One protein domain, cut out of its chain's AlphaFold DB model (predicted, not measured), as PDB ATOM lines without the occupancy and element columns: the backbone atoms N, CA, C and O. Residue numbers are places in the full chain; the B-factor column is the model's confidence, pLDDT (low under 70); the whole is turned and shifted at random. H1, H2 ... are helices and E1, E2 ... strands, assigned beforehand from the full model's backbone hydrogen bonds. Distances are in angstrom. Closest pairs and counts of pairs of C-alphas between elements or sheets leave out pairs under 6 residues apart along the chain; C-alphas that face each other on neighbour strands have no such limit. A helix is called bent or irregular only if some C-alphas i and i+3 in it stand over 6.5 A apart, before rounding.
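Overview. This is residues 6 to 46 and 124 to 151 of the 267 residues of the protein "DUF2920 family protein" of Campylobacter lari (UniProt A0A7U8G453). What does the model look like? A small sheet of three strands, E1, E3 and E2, lies between a long helix, H1, and a short helix, H2; the chain folds back after H1 through residues 25 to 33 to enter E1. What is it made of? The printed part has 69 residues with two named helices and three named strands, in the order H1, E1, H2, E2, E3, of mixed class; the mixed sheet runs E1, E3, E2, with E1 and E3 parallel and E3 and E2 antiparallel. How compact is it? It is only just loose, close to compact, with a radius of gyration of the C-alphas of 13.7 A, and elongated, with spans of 45 by 28 by 17 A.

Along the chain. Where does the printed part begin? H1, residues 6 to 24, starts with C-alpha 6 at (201.718, 225.177, 236.332) and is 28.1 A long. It is neither bent nor irregular, but only just: C-alphas 7 and 10 are 6.2 A apart. What follows? E1, residues 34 to 39, is 16.2 A long and starts with C-alpha 34 at (188.118, 212.781, 244.873). H2, residues 125 to 129, is 6.0 A long. Which elements come last? E2, residues 136 to 138, is 7.0 A long, and E3, residues 145 to 150, is 15.7 A long and ends with C-alpha 150 at (200.816, 205.427, 237.484).

Arrangement. How are the strands joined? The inner strand E3 is parallel to the edge strand E1 at 26 degrees, with N 36 and O 146 within hydrogen-bond range at 2.9 A. E3 and the edge strand E2 form an antiparallel hairpin at 158 degrees, with N 149 and O 136 at 2.9 A. Where are the helices? H1 is on the sheet but only grazes it, with its residues 12 to 19; the closest C-alphas of H1 and E3 are those of Asn 16 and Ile 145, 6.3 A apart. H2 also only grazes the sheet, the closest C-alphas of H2 and E3 being those of Lys 126 and Phe 150, 6.8 A apart, and H1 and H2 are apart. What do the helix backbones show? Every O i to N i+4 pair is within hydrogen-bond range in H2, and 13 of 15 are in H1.

Size, cuts and confidence. How far does it reach? The two C-alphas farthest apart are those of Trp 26 and Lys 44, at 45.7 A. Is the printed part cut? Residues 47 to 123 are not printed, and C-alphas 46 and 124 are 14.5 A apart across the cut. Are any links long, or any residues uncertain? The links H1 to E1, H2 to E2 and E2 to E3 are short, and the link E1 to H2 runs across the cut. The mean pLDDT of the printed part is 93.8, and no printed residue is under 70.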
ATOM      1  N   GLU A   6     202.182 223.793 236.287       89.50
ATOM      2  CA  GLU A   6     201.718 225.177 236.332       89.50
ATOM      3  C   GLU A   6     200.213 225.292 236.081       89.50
ATOM      4  O   GLU A   6     199.550 226.080 236.752       89.50
ATOM      5  N   ASP A   7     199.654 224.467 235.191       89.75
ATOM      6  CA  ASP A   7     198.208 224.426 234.954       89.75
ATOM      7  C   ASP A   7     197.501 223.500 235.955       89.75
ATOM      8  O   ASP A   7     196.411 223.798 236.453       89.75
ATOM      9  N   PHE A   8     198.113 222.351 236.260       90.75
ATOM     10  CA  PHE A   8     197.517 221.325 237.111       90.75
ATOM     11  C   PHE A   8     197.358 221.793 238.558       90.75
ATOM     12  O   PHE A   8     196.281 221.652 239.143       90.75
ATOM     13  N   HIS A   9     198.411 222.356 239.152       92.56
ATOM     14  CA  HIS A   9     198.437 222.652 240.580       92.56
ATOM     15  C   HIS A   9     197.391 223.704 241.003       92.56
ATOM     16  O   HIS A   9     196.642 223.427 241.947       92.56
ATOM     17  N   PRO A  10     197.243 224.865 240.328       94.75
ATOM     18  CA  PRO A  10     196.220 225.849 240.685       94.75
ATOM     19  C   PRO A  10     194.793 225.308 240.534       94.75
ATOM     20  O   PRO A  10     193.955 225.534 241.412       94.75
ATOM     21  N   ALA A  11     194.526 224.546 239.468       94.38
ATOM     22  CA  ALA A  11     193.221 223.934 239.236       94.38
ATOM     23  C   ALA A  11     192.857 222.938 240.349       94.38
ATOM     24  O   ALA A  11     191.751 222.983 240.893       94.38
ATOM     25  N   MET A  12     193.800 222.078 240.745       95.12
ATOM     26  CA  MET A  12     193.583 221.120 241.833       95.12
ATOM     27  C   MET A  12     193.454 221.804 243.193       95.12
ATOM     28  O   MET A  12     192.633 221.388 244.007       95.12
ATOM     29  N   LYS A  13     194.188 222.898 243.434       96.25
ATOM     30  CA  LYS A  13     194.045 223.699 244.656       96.25
ATOM     31  C   LYS A  13     192.644 224.302 244.776       96.25
ATOM     32  O   LYS A  13     192.047 224.244 245.854       96.25
ATOM     33  N   TYR A  14     192.108 224.843 243.681       96.62
ATOM     34  CA  TYR A  14     190.733 225.345 243.630       96.62
ATOM     35  C   TYR A  14     189.719 224.228 243.903       96.62
ATOM     36  O   TYR A  14     188.871 224.368 244.785       96.62
ATOM     37  N   LEU A  15     189.847 223.098 243.202       96.62
ATOM     38  CA  LEU A  15     188.942 221.959 243.345       96.62
ATOM     39  C   LEU A  15     188.968 221.377 244.765       96.62
ATOM     40  O   LEU A  15     187.920 221.140 245.357       96.62
ATOM     41  N   ASN A  16     190.156 221.235 245.353       97.69
ATOM     42  CA  ASN A  16     190.335 220.769 246.725       97.69
ATOM     43  C   ASN A  16     189.608 221.664 247.742       97.69
ATOM     44  O   ASN A  16     189.014 221.149 248.692       97.69
ATOM     45  N   LYS A  17     189.646 222.992 247.544       98.06
ATOM     46  CA  LYS A  17     188.903 223.945 248.377       98.06
ATOM     47  C   LYS A  17     187.397 223.791 248.179       98.06
ATOM     48  O   LYS A  17     186.674 223.726 249.163       98.06
ATOM     49  N   LYS A  18     186.931 223.668 246.936       98.12
ATOM     50  CA  LYS A  18     185.505 223.474 246.653       98.12
ATOM     51  C   LYS A  18     184.944 222.201 247.274       98.12
ATOM     52  O   LYS A  18     183.881 222.261 247.874       98.12
ATOM     53  N   ILE A  19     185.686 221.096 247.233       98.19
ATOM     54  CA  ILE A  19     185.280 219.861 247.917       98.19
ATOM     55  C   ILE A  19     185.196 220.082 249.436       98.19
ATOM     56  O   ILE A  19     184.253 219.610 250.063       98.19
ATOM     57  N   ALA A  20     186.139 220.818 250.035       98.06
ATOM     58  CA  ALA A  20     186.053 221.183 251.453       98.06
ATOM     59  C   ALA A  20     184.795 222.010 251.765       98.06
ATOM     60  O   ALA A  20     184.096 221.697 252.726       98.06
ATOM     61  N   ASP A  21     184.494 223.028 250.957       98.19
ATOM     62  CA  ASP A  21     183.307 223.870 251.134       98.19
ATOM     63  C   ASP A  21     182.021 223.019 251.051       98.19
ATOM     64  O   ASP A  21     181.176 223.090 251.939       98.19
ATOM     65  N   MET A  22     181.919 222.131 250.056       98.31
ATOM     66  CA  MET A  22     180.782 221.213 249.888       98.31
ATOM     67  C   MET A  22     180.622 220.248 251.072       98.31
ATOM     68  O   MET A  22     179.508 220.012 251.531       98.31
ATOM     69  N   LYS A  23     181.725 219.721 251.621       97.94
ATOM     70  CA  LYS A  23     181.692 218.898 252.843       97.94
ATOM     71  C   LYS A  23     181.192 219.680 254.057       97.94
ATOM     72  O   LYS A  23     180.427 219.151 254.858       97.94
ATOM     73  N   ASN A  24     181.626 220.933 254.203       97.19
ATOM     74  CA  ASN A  24     181.196 221.802 255.301       97.19
ATOM     75  C   ASN A  24     179.707 222.162 255.194       97.19
ATOM     76  O   ASN A  24     179.036 222.288 256.218       97.19
ATOM     77  N   ASN A  25     179.196 222.264 253.968       97.75
ATOM     78  CA  ASN A  25     177.788 222.511 253.670       97.75
ATOM     79  C   ASN A  25     176.916 221.246 253.687       97.75
ATOM     80  O   ASN A  25     175.722 221.344 253.418       97.75
ATOM     81  N   TRP A  26     177.481 220.073 254.000       96.50
ATOM     82  CA  TRP A  26     176.787 218.777 253.958       96.50
ATOM     83  C   TRP A  26     176.263 218.380 252.569       96.50
ATOM     84  O   TRP A  26     175.367 217.549 252.449       96.50
ATOM     85  N   GLU A  27     176.847 218.943 251.512       98.00
ATOM     86  CA  GLU A  27     176.579 218.562 250.120       98.00
ATOM     87  C   GLU A  27     177.366 217.303 249.717       98.00
ATOM     88  O   GLU A  27     176.989 216.597 248.784       98.00
ATOM     89  N   LEU A  28     178.467 217.019 250.421       97.56
ATOM     90  CA  LEU A  28     179.268 215.804 250.288       97.56
ATOM     91  C   LEU A  28     179.540 215.192 251.660       97.56
ATOM     92  O   LEU A  28     179.715 215.910 252.649       97.56
ATOM     93  N   ASP A  29     179.669 213.866 251.701       97.19
ATOM     94  CA  ASP A  29     180.084 213.166 252.912       97.19
ATOM     95  C   ASP A  29     181.461 213.636 253.391       97.19
ATOM     96  O   ASP A  29     182.395 213.858 252.614       97.19
ATOM     97  N   ARG A  30     181.640 213.723 254.713       94.31
ATOM     98  CA  ARG A  30     182.912 214.172 255.304       94.31
ATOM     99  C   ARG A  30     184.095 213.272 254.923       94.31
ATOM    100  O   ARG A  30     185.213 213.772 254.775       94.31
ATOM    101  N   ASN A  31     183.844 211.975 254.732       95.50
ATOM    102  CA  ASN A  31     184.833 210.972 254.323       95.50
ATOM    103  C   ASN A  31     185.033 210.885 252.798       95.50
ATOM    104  O   ASN A  31     185.866 210.099 252.353       95.50
ATOM    105  N   TYR A  32     184.303 211.672 251.999       96.69
ATOM    106  CA  TYR A  32     184.464 211.686 250.550       96.69
ATOM    107  C   TYR A  32     185.879 212.130 250.161       96.69
ATOM    108  O   TYR A  32     186.392 213.125 250.672       96.69
ATOM    109  N   TYR A  33     186.486 211.456 249.195       96.75
ATOM    110  CA  TYR A  33     187.700 211.923 248.536       96.75
ATOM    111  C   TYR A  33     187.501 211.862 247.031       96.75
ATOM    112  O   TYR A  33     186.875 210.936 246.517       96.75
ATOM    113  N   LEU A  34     188.047 212.848 246.323       96.81
ATOM    114  CA  LEU A  34     188.118 212.781 244.873       96.81
ATOM    115  C   LEU A  34     189.370 212.002 244.469       96.81
ATOM    116  O   LEU A  34     190.490 212.491 244.628       96.81
ATOM    117  N   ASP A  35     189.176 210.815 243.908       96.56
ATOM    118  CA  ASP A  35     190.262 210.004 243.367       96.56
ATOM    119  C   ASP A  35     190.590 210.438 241.934       96.56
ATOM    120  O   ASP A  35     189.769 210.298 241.021       96.56
ATOM    121  N   LEU A  36     191.813 210.929 241.714       94.25
ATOM    122  CA  LEU A  36     192.295 211.351 240.398       94.25
ATOM    123  C   LEU A  36     193.472 210.505 239.939       94.25
ATOM    124  O   LEU A  36     194.497 210.428 240.612       94.25
ATOM    125  N   SER A  37     193.363 209.936 238.738       93.00
ATOM    126  CA  SER A  37     194.498 209.266 238.108       93.00
ATOM    127  C   SER A  37     195.500 210.289 237.564       93.00
ATOM    128  O   SER A  37     195.127 211.149 236.760       93.00
ATOM    129  N   VAL A  38     196.774 210.138 237.911       91.38
ATOM    130  CA  VAL A  38     197.891 210.884 237.315       91.38
ATOM    131  C   VAL A  38     198.920 209.901 236.769       91.38
ATOM    132  O   VAL A  38     199.161 208.843 237.343       91.38
ATOM    133  N   SER A  39     199.511 210.217 235.622       89.38
ATOM    134  CA  SER A  39     200.528 209.368 235.000       89.38
ATOM    135  C   SER A  39     201.862 210.092 235.024       89.38
ATOM    136  O   SER A  39     201.947 211.244 234.606       89.38
ATOM    137  N   LEU A  40     202.895 209.414 235.516       87.62
ATOM    138  CA  LEU A  40     204.258 209.916 235.478       87.62
ATOM    139  C   LEU A  40     204.694 210.063 234.020       87.62
ATOM    140  O   LEU A  40     204.431 209.186 233.193       87.62
ATOM    141  N   GLN A  41     205.373 211.168 233.724       87.56
ATOM    142  CA  GLN A  41     205.974 211.436 232.424       87.56
ATOM    143  C   GLN A  41     207.500 211.353 232.558       87.56
ATOM    144  O   GLN A  41     208.128 212.311 233.011       87.56
ATOM    145  N   PRO A  42     208.113 210.209 232.206       87.38
ATOM    146  CA  PRO A  42     209.557 210.039 232.302       87.38
ATOM    147  C   PRO A  42     210.297 210.956 231.323       87.38
ATOM    148  O   PRO A  42     209.830 211.185 230.203       87.38
ATOM    149  N   THR A  43     211.463 211.467 231.723       90.31
ATOM    150  CA  THR A  43     212.210 212.481 230.958       90.31
ATOM    151  C   THR A  43     212.811 211.944 229.663       90.31
ATOM    152  O   THR A  43     213.010 212.718 228.728       90.31
ATOM    153  N   LYS A  44     213.065 210.633 229.564       92.06
ATOM    154  CA  LYS A  44     213.588 209.976 228.355       92.06
ATOM    155  C   LYS A  44     212.574 209.016 227.748       92.06
ATOM    156  O   LYS A  44     212.947 208.087 227.032       92.06
ATOM    157  N   ASN A  45     211.285 209.248 228.005       89.62
ATOM    158  CA  ASN A  45     210.193 208.450 227.457       89.62
ATOM    159  C   ASN A  45     210.230 206.967 227.893       89.62
ATOM    160  O   ASN A  45     209.637 206.116 227.216       89.62
ATOM    161  N   GLU A  46     210.896 206.663 229.015       90.75
ATOM    162  CA  GLU A  46     211.005 205.322 229.595       90.75
ATOM    163  C   GLU A  46     209.632 204.715 229.911       90.75
ATOM    164  O   GLU A  46     208.617 205.405 229.992       90.75
ATOM    165  N   PHE A 124     199.897 198.848 234.198       87.25
ATOM    166  CA  PHE A 124     198.588 198.873 233.524       87.25
ATOM    167  C   PHE A 124     197.402 198.714 234.480       87.25
ATOM    168  O   PHE A 124     196.262 198.633 234.036       87.25
ATOM    169  N   GLY A 125     197.644 198.747 235.798       88.69
ATOM    170  CA  GLY A 125     196.576 198.777 236.801       88.69
ATOM    171  C   GLY A 125     195.579 199.917 236.596       88.69
ATOM    172  O   GLY A 125     194.405 199.738 236.893       88.69
ATOM    173  N   LYS A 126     196.006 201.027 235.974       91.38
ATOM    174  CA  LYS A 126     195.130 202.139 235.575       91.38
ATOM    175  C   LYS A 126     193.959 201.697 234.697       91.38
ATOM    176  O   LYS A 126     192.866 202.228 234.844       91.38
ATOM    177  N   GLU A 127     194.215 200.784 233.761       91.62
ATOM    178  CA  GLU A 127     193.203 200.267 232.834       91.62
ATOM    179  C   GLU A 127     192.219 199.332 233.545       91.62
ATOM    180  O   GLU A 127     191.052 199.293 233.176       91.62
ATOM    181  N   ILE A 128     192.684 198.605 234.567       90.88
ATOM    182  CA  ILE A 128     191.861 197.664 235.333       90.88
ATOM    183  C   ILE A 128     190.954 198.415 236.307       90.88
ATOM    184  O   ILE A 128     189.739 198.260 236.273       90.88
ATOM    185  N   ASP A 129     191.563 199.209 237.187       92.38
ATOM    186  CA  ASP A 129     190.893 200.076 238.149       92.38
ATOM    187  C   ASP A 129     191.934 201.051 238.710       92.38
ATOM    188  O   ASP A 129     192.826 200.679 239.483       92.38
ATOM    189  N   TYR A 130     191.829 202.318 238.313       92.88
ATOM    190  CA  TYR A 130     192.806 203.326 238.703       92.88
ATOM    191  C   TYR A 130     192.740 203.706 240.195       92.88
ATOM    192  O   TYR A 130     193.669 204.333 240.700       92.88
ATOM    193  N   THR A 131     191.667 203.362 240.903       92.81
ATOM    194  CA  THR A 131     191.523 203.646 242.338       92.81
ATOM    195  C   THR A 131     192.071 202.515 243.196       92.81
ATOM    196  O   THR A 131     192.622 202.763 244.268       92.81
ATOM    197  N   LYS A 132     191.968 201.276 242.701       91.12
ATOM    198  CA  LYS A 132     192.387 200.066 243.414       91.12
ATOM    199  C   LYS A 132     193.837 199.674 243.148       91.12
ATOM    200  O   LYS A 132     194.483 199.107 244.026       91.12
ATOM    201  N   TYR A 133     194.356 199.964 241.954       90.94
ATOM    202  CA  TYR A 133     195.686 199.512 241.531       90.94
ATOM    203  C   TYR A 133     196.690 200.628 241.175       90.94
ATOM    204  O   TYR A 133     197.453 200.444 240.217       90.94
ATOM    205  N   PRO A 134     196.753 201.764 241.901       91.81
ATOM    206  CA  PRO A 134     197.781 202.777 241.663       91.81
ATOM    207  C   PRO A 134     199.171 202.248 242.016       91.81
ATOM    208  O   PRO A 134     199.317 201.497 242.980       91.81
ATOM    209  N   CYS A 135     200.215 202.655 241.277       88.69
ATOM    210  CA  CYS A 135     201.591 202.269 241.623       88.69
ATOM    211  C   CYS A 135     201.963 202.778 243.027       88.69
ATOM    212  O   CYS A 135     202.573 202.044 243.815       88.69
ATOM    213  N   PHE A 136     201.496 203.987 243.343       90.06
ATOM    214  CA  PHE A 136     201.355 204.559 244.677       90.06
ATOM    215  C   PHE A 136     200.226 205.598 244.666       90.06
ATOM    216  O   PHE A 136     199.894 206.143 243.610       90.06
ATOM    217  N   ASP A 137     199.678 205.915 245.832       92.94
ATOM    218  CA  ASP A 137     198.757 207.032 246.004       92.94
ATOM    219  C   ASP A 137     199.265 208.023 247.056       92.94
ATOM    220  O   ASP A 137     200.196 207.739 247.816       92.94
ATOM    221  N   THR A 138     198.732 209.245 247.029       94.31
ATOM    222  CA  THR A 138     199.108 210.273 247.999       94.31
ATOM    223  C   THR A 138     198.052 211.363 248.157       94.31
ATOM    224  O   THR A 138     197.437 211.811 247.187       94.31
ATOM    225  N   PHE A 139     197.912 211.833 249.395       94.62
ATOM    226  CA  PHE A 139     197.177 213.043 249.778       94.62
ATOM    227  C   PHE A 139     198.109 214.225 250.077       94.62
ATOM    228  O   PHE A 139     197.655 215.291 250.480       94.62
ATOM    229  N   HIS A 140     199.424 214.061 249.896       92.88
ATOM    230  CA  HIS A 140     200.422 215.026 250.370       92.88
ATOM    231  C   HIS A 140     200.240 216.438 249.792       92.88
ATOM    232  O   HIS A 140     200.614 217.421 250.423       92.88
ATOM    233  N   PHE A 141     199.651 216.543 248.600       91.00
ATOM    234  CA  PHE A 141     199.431 217.820 247.926       91.00
ATOM    235  C   PHE A 141     198.057 218.437 248.224       91.00
ATOM    236  O   PHE A 141     197.911 219.657 248.158       91.00
ATOM    237  N   PHE A 142     197.050 217.611 248.527       94.94
ATOM    238  CA  PHE A 142     195.645 218.010 248.608       94.94
ATOM    239  C   PHE A 142     194.893 217.119 249.609       94.94
ATOM    240  O   PHE A 142     194.796 215.910 249.429       94.94
ATOM    241  N   ASN A 143     194.287 217.717 250.636       94.88
ATOM    242  CA  ASN A 143     193.641 216.956 251.717       94.88
ATOM    243  C   ASN A 143     192.273 216.346 251.341       94.88
ATOM    244  O   ASN A 143     191.745 215.533 252.094       94.88
ATOM    245  N   ASN A 144     191.678 216.739 250.210       97.50
ATOM    246  CA  ASN A 144     190.397 216.222 249.709       97.50
ATOM    247  C   ASN A 144     190.520 215.473 248.373       97.50
ATOM    248  O   ASN A 144     189.507 215.028 247.833       97.50
ATOM    249  N   ILE A 145     191.731 215.356 247.827       97.19
ATOM    250  CA  ILE A 145     191.984 214.721 246.533       97.19
ATOM    251  C   ILE A 145     193.065 213.659 246.727       97.19
ATOM    252  O   ILE A 145     194.186 213.984 247.116       97.19
ATOM    253  N   LYS A 146     192.743 212.406 246.407       96.94
ATOM    254  CA  LYS A 146     193.720 211.317 246.362       96.94
ATOM    255  C   LYS A 146     194.318 211.256 244.965       96.94
ATOM    256  O   LYS A 146     193.621 210.952 243.994       96.94
ATOM    257  N   LEU A 147     195.615 211.518 244.845       95.38
ATOM    258  CA  LEU A 147     196.312 211.304 243.582       95.38
ATOM    259  C   LEU A 147     196.704 209.834 243.472       95.38
ATOM    260  O   LEU A 147     197.536 209.358 244.235       95.38
ATOM    261  N   CYS A 148     196.094 209.136 242.520       95.31
ATOM    262  CA  CYS A 148     196.386 207.756 242.159       95.31
ATOM    263  C   CYS A 148     197.427 207.769 241.034       95.31
ATOM    264  O   CYS A 148     197.106 208.095 239.888       95.31
ATOM    265  N   CYS A 149     198.684 207.483 241.359       92.56
ATOM    266  CA  CYS A 149     199.804 207.649 240.440       92.56
ATOM    267  C   CYS A 149     200.083 206.369 239.647       92.56
ATOM    268  O   CYS A 149     199.905 205.257 240.147       92.56
ATOM    269  N   PHE A 150     200.541 206.531 238.404       92.44
ATOM    270  CA  PHE A 150     200.816 205.427 237.484       92.44
ATOM    271  C   PHE A 150     202.096 205.639 236.690       92.44
ATOM    272  O   PHE A 150     202.331 206.722 236.154       92.44
ATOM    273  N   ASP A 151     202.873 204.569 236.538       90.69
ATOM    274  CA  ASP A 151     203.989 204.528 235.599       90.69
ATOM    275  C   ASP A 151     203.480 204.494 234.152       90.69
ATOM    276  O   ASP A 151     202.404 203.967 233.851       90.69
TER     277      ASP A 151